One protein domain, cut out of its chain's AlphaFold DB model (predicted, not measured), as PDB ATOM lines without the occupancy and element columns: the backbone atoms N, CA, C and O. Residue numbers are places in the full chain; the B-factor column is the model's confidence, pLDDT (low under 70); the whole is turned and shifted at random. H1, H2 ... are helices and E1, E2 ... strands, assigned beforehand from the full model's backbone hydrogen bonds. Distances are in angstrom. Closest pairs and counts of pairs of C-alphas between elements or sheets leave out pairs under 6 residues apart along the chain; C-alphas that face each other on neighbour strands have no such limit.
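What this domain is: This is residues 20 to 132 of the 140 residues of an uncharacterized protein of Flavobacterium baculatum (UniProt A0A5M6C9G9). A strongly twisted sheet of five strands has the long helix H1 along one face, over E3 and E2, while the short helix H2 only grazes the sheet. A long link with no named element, residues 82 to 103, runs round the outside on the side away from H1. The printed part has 113 residues, with two named helices and five named strands in the order E1 H1 E2 E3 H2 E4 E5; the sheet's order is E1 E3 E2 E5 E4, antiparallel throughout. The class is mixed, helices and strands. The whole is compact, with a radius of gyration of the C-alphas of 14.3 A and spans of 41 by 28 by 26 A.

How they stand to each other: In the sheet, E2, residues 61 to 68, and E3, residues 76 to 81, form a hairpin, with N 62 and O 80 2.7 A apart. E1, residues 20 to 22, is an edge strand beside E3, with N 21 and O 77 3.0 A apart. On the other side of E2 is E5, residues 125 to 131, with N 65 and O 130 2.8 A apart. E4, residues 116 to 122, is the other edge strand and forms a hairpin with E5, with N 120 and O 127 2.8 A apart. H1, residues 33 to 54, is on the sheet at a height of 8.2 A, two layers with a helix on one face. It runs along the strands, at 0 degrees to E2 on the local plane; its closest C-alphas to E3 are those of Tyr 47 and Val 77, 6.0 A. E1, H1 and E2 form a split strand-helix-strand unit, two strands running the same way with E3 between them, and its crossover is right-handed. H2, residues 104 to 111, only grazes the sheet with residues 106 to 111. H1 and H2 are close but not clearly touching, with the C-alphas of Phe 33 and Gln 105 closest at 7.3 A, at a shallow tilt of 20 degrees, the same way. In H1 and H2 every O i to N i+4 pair is within hydrogen-bond range. E1 and E4 are apart.

Where its parts are: E1 begins at C-alpha 20, at (1.684, 26.984, -10.954). H1 is 30.5 A long and begins at C-alpha 33, at (15.080, 36.679, 4.503). E2 is 22.7 A long, E3 16.6 A, E4 19.4 A and E5 19.5 A, ending at C-alpha 131, at (-6.021, 31.604, -0.012).

The domain as a whole: The C-alphas farthest apart are those of Asp 32 and Pro 84, 41.9 A. The printed part has no cut. The link E3 to H2 is long, 22 residues. The mean pLDDT of the printed part is 94.3, and residues 97 and 123 are under 70.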
ATOM      1  N   HIS A  20       1.042  26.128 -11.933       97.31
ATOM      2  CA  HIS A  20       1.684  26.984 -10.954       97.31
ATOM      3  C   HIS A  20       2.923  27.688 -11.483       97.31
ATOM      4  O   HIS A  20       3.511  27.305 -12.498       97.31
ATOM      5  N   ILE A  21       3.307  28.741 -10.767       96.44
ATOM      6  CA  ILE A  21       4.497  29.535 -11.046       96.44
ATOM      7  C   ILE A  21       5.244  29.862  -9.759       96.44
ATOM      8  O   ILE A  21       4.658  30.350  -8.793       96.44
ATOM      9  N   HIS A  22       6.556  29.650  -9.811       97.06
ATOM     10  CA  HIS A  22       7.501  30.022  -8.768       97.06
ATOM     11  C   HIS A  22       8.118  31.383  -9.085       97.06
ATOM     12  O   HIS A  22       8.507  31.653 -10.225       97.06
ATOM     13  N   THR A  23       8.244  32.245  -8.076       95.50
ATOM     14  CA  THR A  23       8.909  33.554  -8.224       95.50
ATOM     15  C   THR A  23      10.389  33.538  -7.857       95.50
ATOM     16  O   THR A  23      11.077  34.530  -8.101       95.50
ATOM     17  N   ASP A  24      10.869  32.429  -7.296       96.50
ATOM     18  CA  ASP A  24      12.254  32.220  -6.869       96.50
ATOM     19  C   ASP A  24      12.741  30.812  -7.221       96.50
ATOM     20  O   ASP A  24      13.210  30.070  -6.374       96.50
ATOM     21  N   PHE A  25      12.600  30.422  -8.488       93.12
ATOM     22  CA  PHE A  25      12.893  29.056  -8.940       93.12
ATOM     23  C   PHE A  25      14.313  28.563  -8.597       93.12
ATOM     24  O   PHE A  25      14.523  27.373  -8.406       93.12
ATOM     25  N   GLU A  26      15.285  29.474  -8.496       95.94
ATOM     26  CA  GLU A  26      16.676  29.147  -8.153       95.94
ATOM     27  C   GLU A  26      16.926  29.086  -6.630       95.94
ATOM     28  O   GLU A  26      18.030  28.755  -6.197       95.94
ATOM     29  N   GLY A  27      15.922  29.414  -5.807       96.75
ATOM     30  CA  GLY A  27      16.002  29.374  -4.347       96.75
ATOM     31  C   GLY A  27      16.943  30.422  -3.751       96.75
ATOM     32  O   GLY A  27      17.555  30.180  -2.710       96.75
ATOM     33  N   GLU A  28      17.099  31.588  -4.385       96.81
ATOM     34  CA  GLU A  28      17.995  32.645  -3.892       96.81
ATOM     35  C   GLU A  28      17.555  33.151  -2.508       96.81
ATOM     36  O   GLU A  28      18.386  33.489  -1.660       96.81
ATOM     37  N   GLY A  29      16.250  33.132  -2.233       96.62
ATOM     38  CA  GLY A  29      15.645  33.451  -0.941       96.62
ATOM     39  C   GLY A  29      16.019  32.495   0.194       96.62
ATOM     40  O   GLY A  29      15.818  32.837   1.359       96.62
ATOM     41  N   ASN A  30      16.634  31.347  -0.092       96.88
ATOM     42  CA  ASN A  30      17.170  30.459   0.943       96.88
ATOM     43  C   ASN A  30      18.429  31.029   1.612       96.88
ATOM     44  O   ASN A  30      18.821  30.573   2.686       96.88
ATOM     45  N   THR A  31      19.071  32.030   1.001       96.75
ATOM     46  CA  THR A  31      20.290  32.650   1.543       96.75
ATOM     47  C   THR A  31      20.005  33.576   2.724       96.75
ATOM     48  O   THR A  31      20.711  33.529   3.733       96.75
ATOM     49  N   ASP A  32      18.971  34.409   2.616       96.44
ATOM     50  CA  ASP A  32      18.554  35.344   3.650       96.44
ATOM     51  C   ASP A  32      17.103  35.814   3.450       96.44
ATOM     52  O   ASP A  32      16.540  35.798   2.352       96.44
ATOM     53  N   PHE A  33      16.487  36.292   4.534       96.94
ATOM     54  CA  PHE A  33      15.080  36.679   4.503       96.94
ATOM     55  C   PHE A  33      14.795  37.976   3.730       96.94
ATOM     56  O   PHE A  33      13.668  38.169   3.284       96.94
ATOM     57  N   VAL A  34      15.763  38.880   3.550       97.69
ATOM     58  CA  VAL A  34      15.560  40.095   2.738       97.69
ATOM     59  C   VAL A  34      15.390  39.704   1.270       97.69
ATOM     60  O   VAL A  34      14.468  40.183   0.600       97.69
ATOM     61  N   THR A  35      16.220  38.776   0.799       97.50
ATOM     62  CA  THR A  35      16.098  38.178  -0.533       97.50
ATOM     63  C   THR A  35      14.772  37.429  -0.657       97.50
ATOM     64  O   THR A  35      13.980  37.732  -1.555       97.50
ATOM     65  N   ARG A  36      14.436  36.567   0.315       98.06
ATOM     66  CA  ARG A  36      13.152  35.847   0.316       98.06
ATOM     67  C   ARG A  36      11.940  36.774   0.310       98.06
ATOM     68  O   ARG A  36      10.986  36.536  -0.424       98.06
ATOM     69  N   ARG A  37      11.977  37.859   1.086       98.06
ATOM     70  CA  ARG A  37      10.900  38.856   1.148       98.06
ATOM     71  C   ARG A  37      10.626  39.463  -0.225       98.06
ATOM     72  O   ARG A  37       9.464  39.620  -0.588       98.06
ATOM     73  N   THR A  38      11.674  39.752  -0.993       97.56
ATOM     74  CA  THR A  38      11.538  40.288  -2.355       97.56
ATOM     75  C   THR A  38      10.799  39.308  -3.267       97.56
ATOM     76  O   THR A  38       9.930  39.721  -4.036       97.56
ATOM     77  N   SER A  39      11.107  38.015  -3.169       97.50
ATOM     78  CA  SER A  39      10.416  36.964  -3.920       97.50
ATOM     79  C   SER A  39       8.965  36.789  -3.470       97.50
ATOM     80  O   SER A  39       8.067  36.791  -4.306       97.50
ATOM     81  N   LEU A  40       8.703  36.766  -2.162       98.44
ATOM     82  CA  LEU A  40       7.346  36.697  -1.607       98.44
ATOM     83  C   LEU A  40       6.474  37.893  -2.030       98.44
ATOM     84  O   LEU A  40       5.300  37.729  -2.357       98.44
ATOM     85  N   ASP A  41       7.033  39.104  -2.080       98.31
ATOM     86  CA  ASP A  41       6.302  40.288  -2.545       98.31
ATOM     87  C   ASP A  41       5.971  40.209  -4.049       98.31
ATOM     88  O   ASP A  41       4.928  40.721  -4.471       98.31
ATOM     89  N   LYS A  42       6.811  39.554  -4.866       97.81
ATOM     90  CA  LYS A  42       6.483  39.230  -6.268       97.81
ATOM     91  C   LYS A  42       5.398  38.159  -6.342       97.81
ATOM     92  O   LYS A  42       4.471  38.306  -7.132       97.81
ATOM     93  N   LEU A  43       5.456  37.140  -5.487       98.19
ATOM     94  CA  LEU A  43       4.452  36.077  -5.427       98.19
ATOM     95  C   LEU A  43       3.052  36.643  -5.146       98.19
ATOM     96  O   LEU A  43       2.089  36.320  -5.840       98.19
ATOM     97  N   LEU A  44       2.952  37.585  -4.203       98.38
ATOM     98  CA  LEU A  44       1.711  38.311  -3.918       98.38
ATOM     99  C   LEU A  44       1.203  39.137  -5.110       98.38
ATOM    100  O   LEU A  44      -0.008  39.297  -5.275       98.38
ATOM    101  N   GLN A  45       2.105  39.700  -5.918       98.06
ATOM    102  CA  GLN A  45       1.733  40.427  -7.134       98.06
ATOM    103  C   GLN A  45       1.189  39.474  -8.199       98.06
ATOM    104  O   GLN A  45       0.150  39.771  -8.789       98.06
ATOM    105  N   GLU A  46       1.828  38.318  -8.387       97.75
ATOM    106  CA  GLU A  46       1.353  37.275  -9.298       97.75
ATOM    107  C   GLU A  46      -0.014  36.737  -8.878       97.75
ATOM    108  O   GLU A  46      -0.928  36.693  -9.700       97.75
ATOM    109  N   TYR A  47      -0.214  36.447  -7.588       98.38
ATOM    110  CA  TYR A  47      -1.517  36.028  -7.068       98.38
ATOM    111  C   TYR A  47      -2.609  37.049  -7.413       98.38
ATOM    112  O   TYR A  47      -3.652  36.692  -7.954       98.38
ATOM    113  N   LYS A  48      -2.366  38.345  -7.163       98.06
ATOM    114  CA  LYS A  48      -3.335  39.412  -7.474       98.06
ATOM    115  C   LYS A  48      -3.603  39.537  -8.971       98.06
ATOM    116  O   LYS A  48      -4.748  39.756  -9.367       98.06
ATOM    117  N   ARG A  49      -2.561  39.407  -9.797       97.38
ATOM    118  CA  ARG A  49      -2.670  39.450 -11.258       97.38
ATOM    119  C   ARG A  49      -3.567  38.327 -11.761       97.38
ATOM    120  O   ARG A  49      -4.525  38.600 -12.477       97.38
ATOM    121  N   TYR A  50      -3.302  37.091 -11.344       97.62
ATOM    122  CA  TYR A  50      -4.096  35.938 -11.758       97.62
ATOM    123  C   TYR A  50      -5.503  35.946 -11.176       97.62
ATOM    124  O   TYR A  50      -6.442  35.626 -11.898       97.62
ATOM    125  N   LYS A  51      -5.684  36.392  -9.928       97.75
ATOM    126  CA  LYS A  51      -7.014  36.602  -9.347       97.75
ATOM    127  C   LYS A  51      -7.870  37.520 -10.225       97.75
ATOM    128  O   LYS A  51      -8.996  37.160 -10.536       97.75
ATOM    129  N   CYS A  52      -7.332  38.656 -10.673       97.44
ATOM    130  CA  CYS A  52      -8.052  39.607 -11.533       97.44
ATOM    131  C   CYS A  52      -8.492  38.992 -12.876       97.44
ATOM    132  O   CYS A  52      -9.551  39.330 -13.408       97.44
ATOM    133  N   GLU A  53      -7.688  38.091 -13.442       97.06
ATOM    134  CA  GLU A  53      -8.066  37.361 -14.655       97.06
ATOM    135  C   GLU A  53      -9.117  36.283 -14.361       97.06
ATOM    136  O   GLU A  53     -10.110  36.177 -15.079       97.06
ATOM    137  N   LEU A  54      -8.962  35.545 -13.259       97.31
ATOM    138  CA  LEU A  54      -9.897  34.501 -12.836       97.31
ATOM    139  C   LEU A  54     -11.262  35.045 -12.399       97.31
ATOM    140  O   LEU A  54     -12.273  34.395 -12.625       97.31
ATOM    141  N   GLU A  55     -11.344  36.262 -11.866       96.56
ATOM    142  CA  GLU A  55     -12.627  36.920 -11.570       96.56
ATOM    143  C   GLU A  55     -13.495  37.130 -12.826       96.56
ATOM    144  O   GLU A  55     -14.714  37.269 -12.727       96.56
ATOM    145  N   LYS A  56     -12.881  37.142 -14.017       96.19
ATOM    146  CA  LYS A  56     -13.566  37.229 -15.318       96.19
ATOM    147  C   LYS A  56     -13.762  35.853 -15.963       96.19
ATOM    148  O   LYS A  56     -14.465  35.753 -16.970       96.19
ATOM    149  N   TYR A  57     -13.120  34.819 -15.426       96.75
ATOM    150  CA  TYR A  57     -13.144  33.468 -15.966       96.75
ATOM    151  C   TYR A  57     -14.524  32.828 -15.722       96.75
ATOM    152  O   TYR A  57     -15.040  32.881 -14.604       96.75
ATOM    153  N   PRO A  58     -15.169  32.239 -16.747       96.38
ATOM    154  CA  PRO A  58     -16.581  31.861 -16.658       96.38
ATOM    155  C   PRO A  58     -16.843  30.546 -15.909       96.38
ATOM    156  O   PRO A  58     -18.005  30.232 -15.642       96.38
ATOM    157  N   HIS A  59     -15.805  29.769 -15.583       95.62
ATOM    158  CA  HIS A  59     -15.941  28.462 -14.927       95.62
ATOM    159  C   HIS A  59     -15.441  28.493 -13.480       95.62
ATOM    160  O   HIS A  59     -14.635  29.352 -13.125       95.62
ATOM    161  N   PRO A  60     -15.863  27.538 -12.630       97.25
ATOM    162  CA  PRO A  60     -15.305  27.400 -11.292       97.25
ATOM    163  C   PRO A  60     -13.785  27.210 -11.320       97.25
ATOM    164  O   PRO A  60     -13.258  26.406 -12.092       97.25
ATOM    165  N   TYR A  61     -13.099  27.920 -10.432       98.19
ATOM    166  CA  TYR A  61     -11.648  27.899 -10.302       98.19
ATOM    167  C   TYR A  61     -11.233  27.900  -8.831       98.19
ATOM    168  O   TYR A  61     -12.010  28.267  -7.951       98.19
ATOM    169  N   GLN A  62      -9.987  27.525  -8.580       98.44
ATOM    170  CA  GLN A  62      -9.269  27.746  -7.334       98.44
ATOM    171  C   GLN A  62      -8.011  28.545  -7.647       98.44
ATOM    172  O   GLN A  62      -7.355  28.305  -8.662       98.44
ATOM    173  N   ILE A  63      -7.674  29.468  -6.755       98.56
ATOM    174  CA  ILE A  63      -6.381  30.139  -6.728       98.56
ATOM    175  C   ILE A  63      -5.882  30.145  -5.290       98.56
ATOM    176  O   ILE A  63      -6.639  30.416  -4.359       98.56
ATOM    177  N   PHE A  64      -4.618  29.805  -5.108       98.56
ATOM    178  CA  PHE A  64      -3.976  29.764  -3.802       98.56
ATOM    179  C   PHE A  64      -2.469  29.889  -3.971       98.56
ATOM    180  O   PHE A  64      -1.947  29.776  -5.077       98.56
ATOM    181  N   MET A  65      -1.762  30.136  -2.879       98.44
ATOM    182  CA  MET A  65      -0.311  30.005  -2.834       98.44
ATOM    183  C   MET A  65       0.055  28.828  -1.947       98.44
ATOM    184  O   MET A  65      -0.633  28.571  -0.957       98.44
ATOM    185  N   ILE A  66       1.144  28.154  -2.285       97.50
ATOM    186  CA  ILE A  66       1.846  27.269  -1.363       97.50
ATOM    187  C   ILE A  66       3.161  27.949  -1.010       97.50
ATOM    188  O   ILE A  66       3.859  28.438  -1.896       97.50
ATOM    189  N   ILE A  67       3.454  28.000   0.284       97.75
ATOM    190  CA  ILE A  67       4.718  28.481   0.834       97.75
ATOM    191  C   ILE A  67       5.372  27.316   1.570       97.75
ATOM    192  O   ILE A  67       4.754  26.768   2.487       97.75
ATOM    193  N   ASP A  68       6.596  26.947   1.208       96.19
ATOM    194  CA  ASP A  68       7.387  25.989   1.990       96.19
ATOM    195  C   ASP A  68       8.116  26.737   3.111       96.19
ATOM    196  O   ASP A  68       8.570  27.861   2.941       96.19
ATOM    197  N   GLU A  69       8.234  26.169   4.304       95.31
ATOM    198  CA  GLU A  69       8.885  26.883   5.405       95.31
ATOM    199  C   GLU A  69      10.369  27.210   5.161       95.31
ATOM    200  O   GLU A  69      10.862  28.264   5.584       95.31
ATOM    201  N   ASN A  70      11.081  26.310   4.491       93.69
ATOM    202  CA  ASN A  70      12.537  26.267   4.434       93.69
ATOM    203  C   ASN A  70      13.095  26.465   3.024       93.69
ATOM    204  O   ASN A  70      14.258  26.845   2.918       93.69
ATOM    205  N   ASP A  71      12.291  26.253   1.984       95.69
ATOM    206  CA  ASP A  71      12.721  26.346   0.593       95.69
ATOM    207  C   ASP A  71      11.896  27.370  -0.195       95.69
ATOM    208  O   ASP A  71      10.755  27.136  -0.576       95.69
ATOM    209  N   SER A  72      12.478  28.536  -0.464       97.19
ATOM    210  CA  SER A  72      11.845  29.583  -1.260       97.19
ATOM    211  C   SER A  72      11.637  29.192  -2.720       97.19
ATOM    212  O   SER A  72      10.813  29.817  -3.388       97.19
ATOM    213  N   SER A  73      12.336  28.166  -3.218       97.19
ATOM    214  CA  SER A  73      12.125  27.676  -4.580       97.19
ATOM    215  C   SER A  73      10.810  26.936  -4.754       97.19
ATOM    216  O   SER A  73      10.270  26.939  -5.855       97.19
ATOM    217  N   GLU A  74      10.230  26.421  -3.671       96.44
ATOM    218  CA  GLU A  74       8.931  25.745  -3.664       96.44
ATOM    219  C   GLU A  74       7.755  26.731  -3.500       96.44
ATOM    220  O   GLU A  74       6.596  26.361  -3.695       96.44
ATOM    221  N   ASP A  75       8.031  28.009  -3.202       97.81
ATOM    222  CA  ASP A  75       7.000  29.042  -3.073       97.81
ATOM    223  C   ASP A  75       6.352  29.327  -4.442       97.81
ATOM    224  O   ASP A  75       7.010  29.806  -5.376       97.81
ATOM    225  N   ALA A  76       5.044  29.080  -4.563       98.19
ATOM    226  CA  ALA A  76       4.332  29.201  -5.834       98.19
ATOM    227  C   ALA A  76       2.871  29.647  -5.714       98.19
ATOM    228  O   ALA A  76       2.187  29.394  -4.722       98.19
ATOM    229  N   VAL A  77       2.377  30.294  -6.777       98.56
ATOM    230  CA  VAL A  77       0.944  30.541  -7.001       98.56
ATOM    231  C   VAL A  77       0.386  29.396  -7.824       98.56
ATOM    232  O   VAL A  77       0.945  29.084  -8.869       98.56
ATOM    233  N   TYR A  78      -0.735  28.832  -7.393       98.38
ATOM    234  CA  TYR A  78      -1.444  27.746  -8.056       98.38
ATOM    235  C   TYR A  78      -2.785  28.220  -8.603       98.38
ATOM    236  O   TYR A  78      -3.502  28.987  -7.958       98.38
ATOM    237  N   ILE A  79      -3.146  27.700  -9.774       98.25
ATOM    238  CA  ILE A  79      -4.468  27.809 -10.385       98.25
ATOM    239  C   ILE A  79      -4.960  26.396 -10.677       98.25
ATOM    240  O   ILE A  79      -4.256  25.586 -11.286       98.25
ATOM    241  N   HIS A  80      -6.189  26.104 -10.269       97.88
ATOM    242  CA  HIS A  80      -6.822  24.827 -10.559       97.88
ATOM    243  C   HIS A  80      -8.253  25.021 -11.045       97.88
ATOM    244  O   HIS A  80      -9.005  25.823 -10.499       97.88
ATOM    245  N   THR A  81      -8.641  24.285 -12.076       97.19
ATOM    246  CA  THR A  81     -10.000  24.214 -12.610       97.19
ATOM    247  C   THR A  81     -10.331  22.763 -12.916       97.19
ATOM    248  O   THR A  81      -9.461  21.890 -12.918       97.19
ATOM    249  N   LYS A  82     -11.596  22.496 -13.244       95.31
ATOM    250  CA  LYS A  82     -11.962  21.205 -13.824       95.31
ATOM    251  C   LYS A  82     -11.179  20.981 -15.126       95.31
ATOM    252  O   LYS A  82     -11.183  21.846 -15.999       95.31
ATOM    253  N   ASN A  83     -10.536  19.823 -15.242       89.19
ATOM    254  CA  ASN A  83      -9.802  19.372 -16.424       89.19
ATOM    255  C   ASN A  83     -10.618  18.256 -17.110       89.19
ATOM    256  O   ASN A  83     -11.096  17.356 -16.421       89.19
ATOM    257  N   PRO A  84     -10.797  18.250 -18.445       88.69
ATOM    258  CA  PRO A  84     -11.474  17.148 -19.138       88.69
ATOM    259  C   PRO A  84     -10.779  15.784 -18.976       88.69
ATOM    260  O   PRO A  84     -11.413  14.753 -19.195       88.69
ATOM    261  N   ASN A  85      -9.499  15.766 -18.597       90.12
ATOM    262  CA  ASN A  85      -8.693  14.550 -18.500       90.12
ATOM    263  C   ASN A  85      -8.661  13.917 -17.096       90.12
ATOM    264  O   ASN A  85      -8.161  12.801 -16.959       90.12
ATOM    265  N   SER A  86      -9.156  14.601 -16.058       89.38
ATOM    266  CA  SER A  86      -9.091  14.131 -14.666       89.38
ATOM    267  C   SER A  86     -10.239  14.687 -13.820       89.38
ATOM    268  O   SER A  86     -10.627  15.843 -13.972       89.38
ATOM    269  N   ASP A  87     -10.767  13.873 -12.903       91.38
ATOM    270  CA  ASP A  87     -11.804  14.269 -11.936       91.38
ATOM    271  C   ASP A  87     -11.184  14.510 -10.547       91.38
ATOM    272  O   ASP A  87     -11.480  13.820  -9.575       91.38
ATOM    273  N   ASN A  88     -10.233  15.449 -10.483       93.56
ATOM    274  CA  ASN A  88      -9.482  15.824  -9.276       93.56
ATOM    275  C   ASN A  88      -9.828  17.229  -8.743       93.56
ATOM    276  O   ASN A  88      -9.274  17.645  -7.728       93.56
ATOM    277  N   PHE A  89     -10.747  17.938  -9.402       96.44
ATOM    278  CA  PHE A  89     -11.211  19.260  -8.992       96.44
ATOM    279  C   PHE A  89     -12.512  19.171  -8.168       96.44
ATOM    280  O   PHE A  89     -13.456  18.505  -8.603       96.44
ATOM    281  N   PRO A  90     -12.652  19.924  -7.061       96.69
ATOM    282  CA  PRO A  90     -11.656  20.821  -6.478       96.69
ATOM    283  C   PRO A  90     -10.628  20.075  -5.623       96.69
ATOM    284  O   PRO A  90     -10.937  19.057  -5.003       96.69
ATOM    285  N   LEU A  91      -9.442  20.667  -5.490       95.62
ATOM    286  CA  LEU A  91      -8.504  20.299  -4.441       95.62
ATOM    287  C   LEU A  91      -9.135  20.621  -3.082       95.62
ATOM    288  O   LEU A  91      -9.605  21.741  -2.853       95.62
ATOM    289  N   LYS A  92      -9.118  19.637  -2.184       93.44
ATOM    290  CA  LYS A  92      -9.527  19.787  -0.789       93.44
ATOM    291  C   LYS A  92      -8.359  19.498   0.137       93.44
ATOM    292  O   LYS A  92      -7.655  18.507  -0.047       93.44
ATOM    293  N   ILE A  93      -8.184  20.360   1.129       89.56
ATOM    294  CA  ILE A  93      -7.190  20.209   2.189       89.56
ATOM    295  C   ILE A  93      -7.904  20.167   3.535       89.56
ATOM    296  O   ILE A  93      -8.912  20.842   3.746       89.56
ATOM    297  N   GLU A  94      -7.391  19.362   4.455       85.12
ATOM    298  CA  GLU A  94      -7.935  19.319   5.807       85.12
ATOM    299  C   GLU A  94      -7.497  20.568   6.577       85.12
ATOM    300  O   GLU A  94      -6.306  20.836   6.734       85.12
ATOM    301  N   ALA A  95      -8.463  21.343   7.070       75.00
ATOM    302  CA  ALA A  95      -8.175  22.521   7.874       75.00
ATOM    303  C   ALA A  95      -7.688  22.117   9.276       75.00
ATOM    304  O   ALA A  95      -8.475  21.695  10.130       75.00
ATOM    305  N   GLY A  96      -6.393  22.295   9.542       71.06
ATOM    306  CA  GLY A  96      -5.877  22.357  10.909       71.06
ATOM    307  C   GLY A  96      -6.413  23.598  11.635       71.06
ATOM    308  O   GLY A  96      -6.598  24.648  11.026       71.06
ATOM    309  N   LYS A  97      -6.683  23.497  12.945       67.31
ATOM    310  CA  LYS A  97      -7.170  24.645  13.740       67.31
ATOM    311  C   LYS A  97      -6.106  25.715  13.984       67.31
ATOM    312  O   LYS A  97      -6.465  26.877  14.124       67.31
ATOM    313  N   ASP A  98      -4.838  25.318  14.021       84.81
ATOM    314  CA  ASP A  98      -3.698  26.184  14.300       84.81
ATOM    315  C   ASP A  98      -2.552  25.825  13.347       84.81
ATOM    316  O   ASP A  98      -2.292  24.643  13.116       84.81
ATOM    317  N   TRP A  99      -1.865  26.837  12.814       91.25
ATOM    318  CA  TRP A  99      -0.634  26.667  12.040       91.25
ATOM    319  C   TRP A  99       0.567  27.198  12.829       91.25
ATOM    320  O   TRP A  99       0.465  28.136  13.627       91.25
ATOM    321  N   THR A 100       1.724  26.587  12.616       92.12
ATOM    322  CA  THR A 100       2.956  26.820  13.367       92.12
ATOM    323  C   THR A 100       4.157  26.856  12.435       92.12
ATOM    324  O   THR A 100       4.546  25.837  11.877       92.12
ATOM    325  N   CYS A 101       4.793  28.024  12.352       93.56
ATOM    326  CA  CYS A 101       5.996  28.252  11.560       93.56
ATOM    327  C   CYS A 101       7.170  28.603  12.478       93.56
ATOM    328  O   CYS A 101       7.085  29.531  13.291       93.56
ATOM    329  N   THR A 102       8.253  27.835  12.384       93.88
ATOM    330  CA  THR A 102       9.483  28.035  13.162       93.88
ATOM    331  C   THR A 102      10.304  29.204  12.621       93.88
ATOM    332  O   THR A 102      10.922  29.935  13.405       93.88
ATOM    333  N   ASN A 103      10.230  29.463  11.312       94.50
ATOM    334  CA  ASN A 103      10.755  30.678  10.701       94.50
ATOM    335  C   ASN A 103       9.910  31.901  11.103       94.50
ATOM    336  O   ASN A 103       8.871  32.206  10.518       94.50
ATOM    337  N   LYS A 104      10.373  32.642  12.116       96.50
ATOM    338  CA  LYS A 104       9.641  33.787  12.684       96.50
ATOM    339  C   LYS A 104       9.358  34.890  11.669       96.50
ATOM    340  O   LYS A 104       8.268  35.451  11.691       96.50
ATOM    341  N   GLN A 105      10.312  35.193  10.791       97.50
ATOM    342  CA  GLN A 105      10.152  36.266   9.812       97.50
ATOM    343  C   GLN A 105       9.113  35.883   8.750       97.50
ATOM    344  O   GLN A 105       8.271  36.705   8.384       97.50
ATOM    345  N   LEU A 106       9.107  34.618   8.319       97.62
ATOM    346  CA  LEU A 106       8.087  34.085   7.417       97.62
ATOM    347  C   LEU A 106       6.708  34.048   8.091       97.62
ATOM    348  O   LEU A 106       5.716  34.475   7.506       97.62
ATOM    349  N   ALA A 107       6.644  33.625   9.353       97.12
ATOM    350  CA  ALA A 107       5.410  33.640  10.132       97.12
ATOM    351  C   ALA A 107       4.835  35.061  10.275       97.12
ATOM    352  O   ALA A 107       3.627  35.260  10.153       97.12
ATOM    353  N   GLU A 108       5.686  36.054  10.542       97.56
ATOM    354  CA  GLU A 108       5.303  37.467  10.604       97.56
ATOM    355  C   GLU A 108       4.808  37.980   9.251       97.56
ATOM    356  O   GLU A 108       3.766  38.632   9.208       97.56
ATOM    357  N   PHE A 109       5.494  37.637   8.156       97.75
ATOM    358  CA  PHE A 109       5.038  37.929   6.797       97.75
ATOM    359  C   PHE A 109       3.627  37.383   6.560       97.75
ATOM    360  O   PHE A 109       2.726  38.138   6.200       97.75
ATOM    361  N   MET A 110       3.410  36.091   6.818       97.38
ATOM    362  CA  MET A 110       2.136  35.426   6.548       97.38
ATOM    363  C   MET A 110       0.993  36.012   7.391       97.38
ATOM    364  O   MET A 110      -0.090  36.262   6.864       97.38
ATOM    365  N   LYS A 111       1.244  36.341   8.666       96.38
ATOM    366  CA  LYS A 111       0.269  37.005   9.558       96.38
ATOM    367  C   LYS A 111      -0.124  38.415   9.120       96.38
ATOM    368  O   LYS A 111      -1.174  38.896   9.531       96.38
ATOM    369  N   GLN A 112       0.726  39.099   8.356       96.56
ATOM    370  CA  GLN A 112       0.424  40.425   7.805       96.56
ATOM    371  C   GLN A 112      -0.433  40.351   6.537       96.56
ATOM    372  O   GLN A 112      -0.908  41.383   6.061       96.56
ATOM    373  N   THR A 113      -0.620  39.157   5.976       95.25
ATOM    374  CA  THR A 113      -1.549  38.946   4.868       95.25
ATOM    375  C   THR A 113      -2.976  38.766   5.385       95.25
ATOM    376  O   THR A 113      -3.193  38.417   6.542       95.25
ATOM    377  N   ASN A 114      -3.960  38.974   4.509       93.88
ATOM    378  CA  ASN A 114      -5.371  38.719   4.817       93.88
ATOM    379  C   ASN A 114      -5.822  37.314   4.378       93.88
ATOM    380  O   ASN A 114      -7.021  37.063   4.271       93.88
ATOM    381  N   PHE A 115      -4.880  36.419   4.070       96.25
ATOM    382  CA  PHE A 115      -5.200  35.072   3.617       96.25
ATOM    383  C   PHE A 115      -5.631  34.179   4.775       96.25
ATOM    384  O   PHE A 115      -5.128  34.277   5.894       96.25
ATOM    385  N   TYR A 116      -6.537  33.258   4.472       95.06
ATOM    386  CA  TYR A 116      -6.717  32.059   5.264       95.06
ATOM    387  C   TYR A 116      -5.503  31.150   5.063       95.06
ATOM    388  O   TYR A 116      -5.023  31.002   3.940       95.06
ATOM    389  N   ILE A 117      -5.001  30.573   6.155       95.50
ATOM    390  CA  ILE A 117      -3.760  29.798   6.162       95.50
ATOM    391  C   ILE A 117      -4.047  28.406   6.702       95.50
ATOM    392  O   ILE A 117      -4.526  28.269   7.828       95.50
ATOM    393  N   VAL A 118      -3.707  27.387   5.917       95.00
ATOM    394  CA  VAL A 118      -3.744  25.983   6.338       95.00
ATOM    395  C   VAL A 118      -2.337  25.414   6.285       95.00
ATOM    396  O   VAL A 118      -1.684  25.462   5.247       95.00
ATOM    397  N   GLU A 119      -1.877  24.869   7.408       94.00
ATOM    398  CA  GLU A 119      -0.650  24.075   7.460       94.00
ATOM    399  C   GLU A 119      -0.924  22.661   6.943       94.00
ATOM    400  O   GLU A 119      -1.886  22.015   7.358       94.00
ATOM    401  N   ALA A 120      -0.037  22.165   6.087       89.81
ATOM    402  CA  ALA A 120       0.056  20.763   5.720       89.81
ATOM    403  C   ALA A 120       1.495  20.277   5.918       89.81
ATOM    404  O   ALA A 120       2.455  21.024   5.734       89.81
ATOM    405  N   THR A 121       1.658  19.006   6.277       83.12
ATOM    406  CA  THR A 121       2.979  18.380   6.403       83.12
ATOM    407  C   THR A 121       3.147  17.329   5.317       83.12
ATOM    408  O   THR A 121       2.341  16.402   5.224       83.12
ATOM    409  N   HIS A 122       4.212  17.440   4.526       72.06
ATOM    410  CA  HIS A 122       4.611  16.418   3.565       72.06
ATOM    411  C   HIS A 122       6.085  16.074   3.777       72.06
ATOM    412  O   HIS A 122       6.931  16.961   3.764       72.06
ATOM    413  N   SER A 123       6.379  14.789   4.020       65.88
ATOM    414  CA  SER A 123       7.749  14.255   4.153       65.88
ATOM    415  C   SER A 123       8.697  15.121   5.004       65.88
ATOM    416  O   SER A 123       9.796  15.436   4.569       65.88
ATOM    417  N   GLU A 124       8.256  15.502   6.208       70.56
ATOM    418  CA  GLU A 124       8.988  16.345   7.179       70.56
ATOM    419  C   GLU A 124       9.083  17.849   6.855       70.56
ATOM    420  O   GLU A 124       9.442  18.626   7.740       70.56
ATOM    421  N   SER A 125       8.663  18.285   5.663       79.12
ATOM    422  CA  SER A 125       8.500  19.702   5.321       79.12
ATOM    423  C   SER A 125       7.102  20.214   5.666       79.12
ATOM    424  O   SER A 125       6.095  19.502   5.557       79.12
ATOM    425  N   LYS A 126       7.047  21.477   6.097       91.19
ATOM    426  CA  LYS A 126       5.806  22.199   6.376       91.19
ATOM    427  C   LYS A 126       5.484  23.134   5.227       91.19
ATOM    428  O   LYS A 126       6.287  23.998   4.884       91.19
ATOM    429  N   PHE A 127       4.273  22.981   4.716       93.31
ATOM    430  CA  PHE A 127       3.709  23.790   3.653       93.31
ATOM    431  C   PHE A 127       2.539  24.593   4.200       93.31
ATOM    432  O   PHE A 127       1.741  24.095   4.998       93.31
ATOM    433  N   TYR A 128       2.411  25.828   3.736       96.12
ATOM    434  CA  TYR A 128       1.318  26.716   4.092       96.12
ATOM    435  C   TYR A 128       0.518  27.045   2.842       96.12
ATOM    436  O   TYR A 128       1.026  27.674   1.916       96.12
ATOM    437  N   TYR A 129      -0.745  26.632   2.832       96.88
ATOM    438  CA  TYR A 129      -1.709  27.009   1.808       96.88
ATOM    439  C   TYR A 129      -2.322  28.348   2.195       96.88
ATOM    440  O   TYR A 129      -2.984  28.439   3.231       96.88
ATOM    441  N   LEU A 130      -2.103  29.375   1.378       97.62
ATOM    442  CA  LEU A 130      -2.632  30.723   1.575       97.62
ATOM    443  C   LEU A 130      -3.684  31.016   0.502       97.62
ATOM    444  O   LEU A 130      -3.381  30.970  -0.691       97.62
ATOM    445  N   PHE A 131      -4.914  31.327   0.909       97.06
ATOM    446  CA  PHE A 131      -6.021  31.604  -0.012       97.06
ATOM    447  C   PHE A 131      -7.100  32.488   0.622       97.06
ATOM    448  O   PHE A 131      -7.149  32.668   1.834       97.06
ATOM    449  N   GLU A 132      -7.966  33.074  -0.197       95.81
ATOM    450  CA  GLU A 132      -9.138  33.827   0.265       95.81
ATOM    451  C   GLU A 132     -10.378  32.931   0.194       95.81
ATOM    452  O   GLU A 132     -10.663  32.347  -0.848       95.81
TER     453      GLU A 132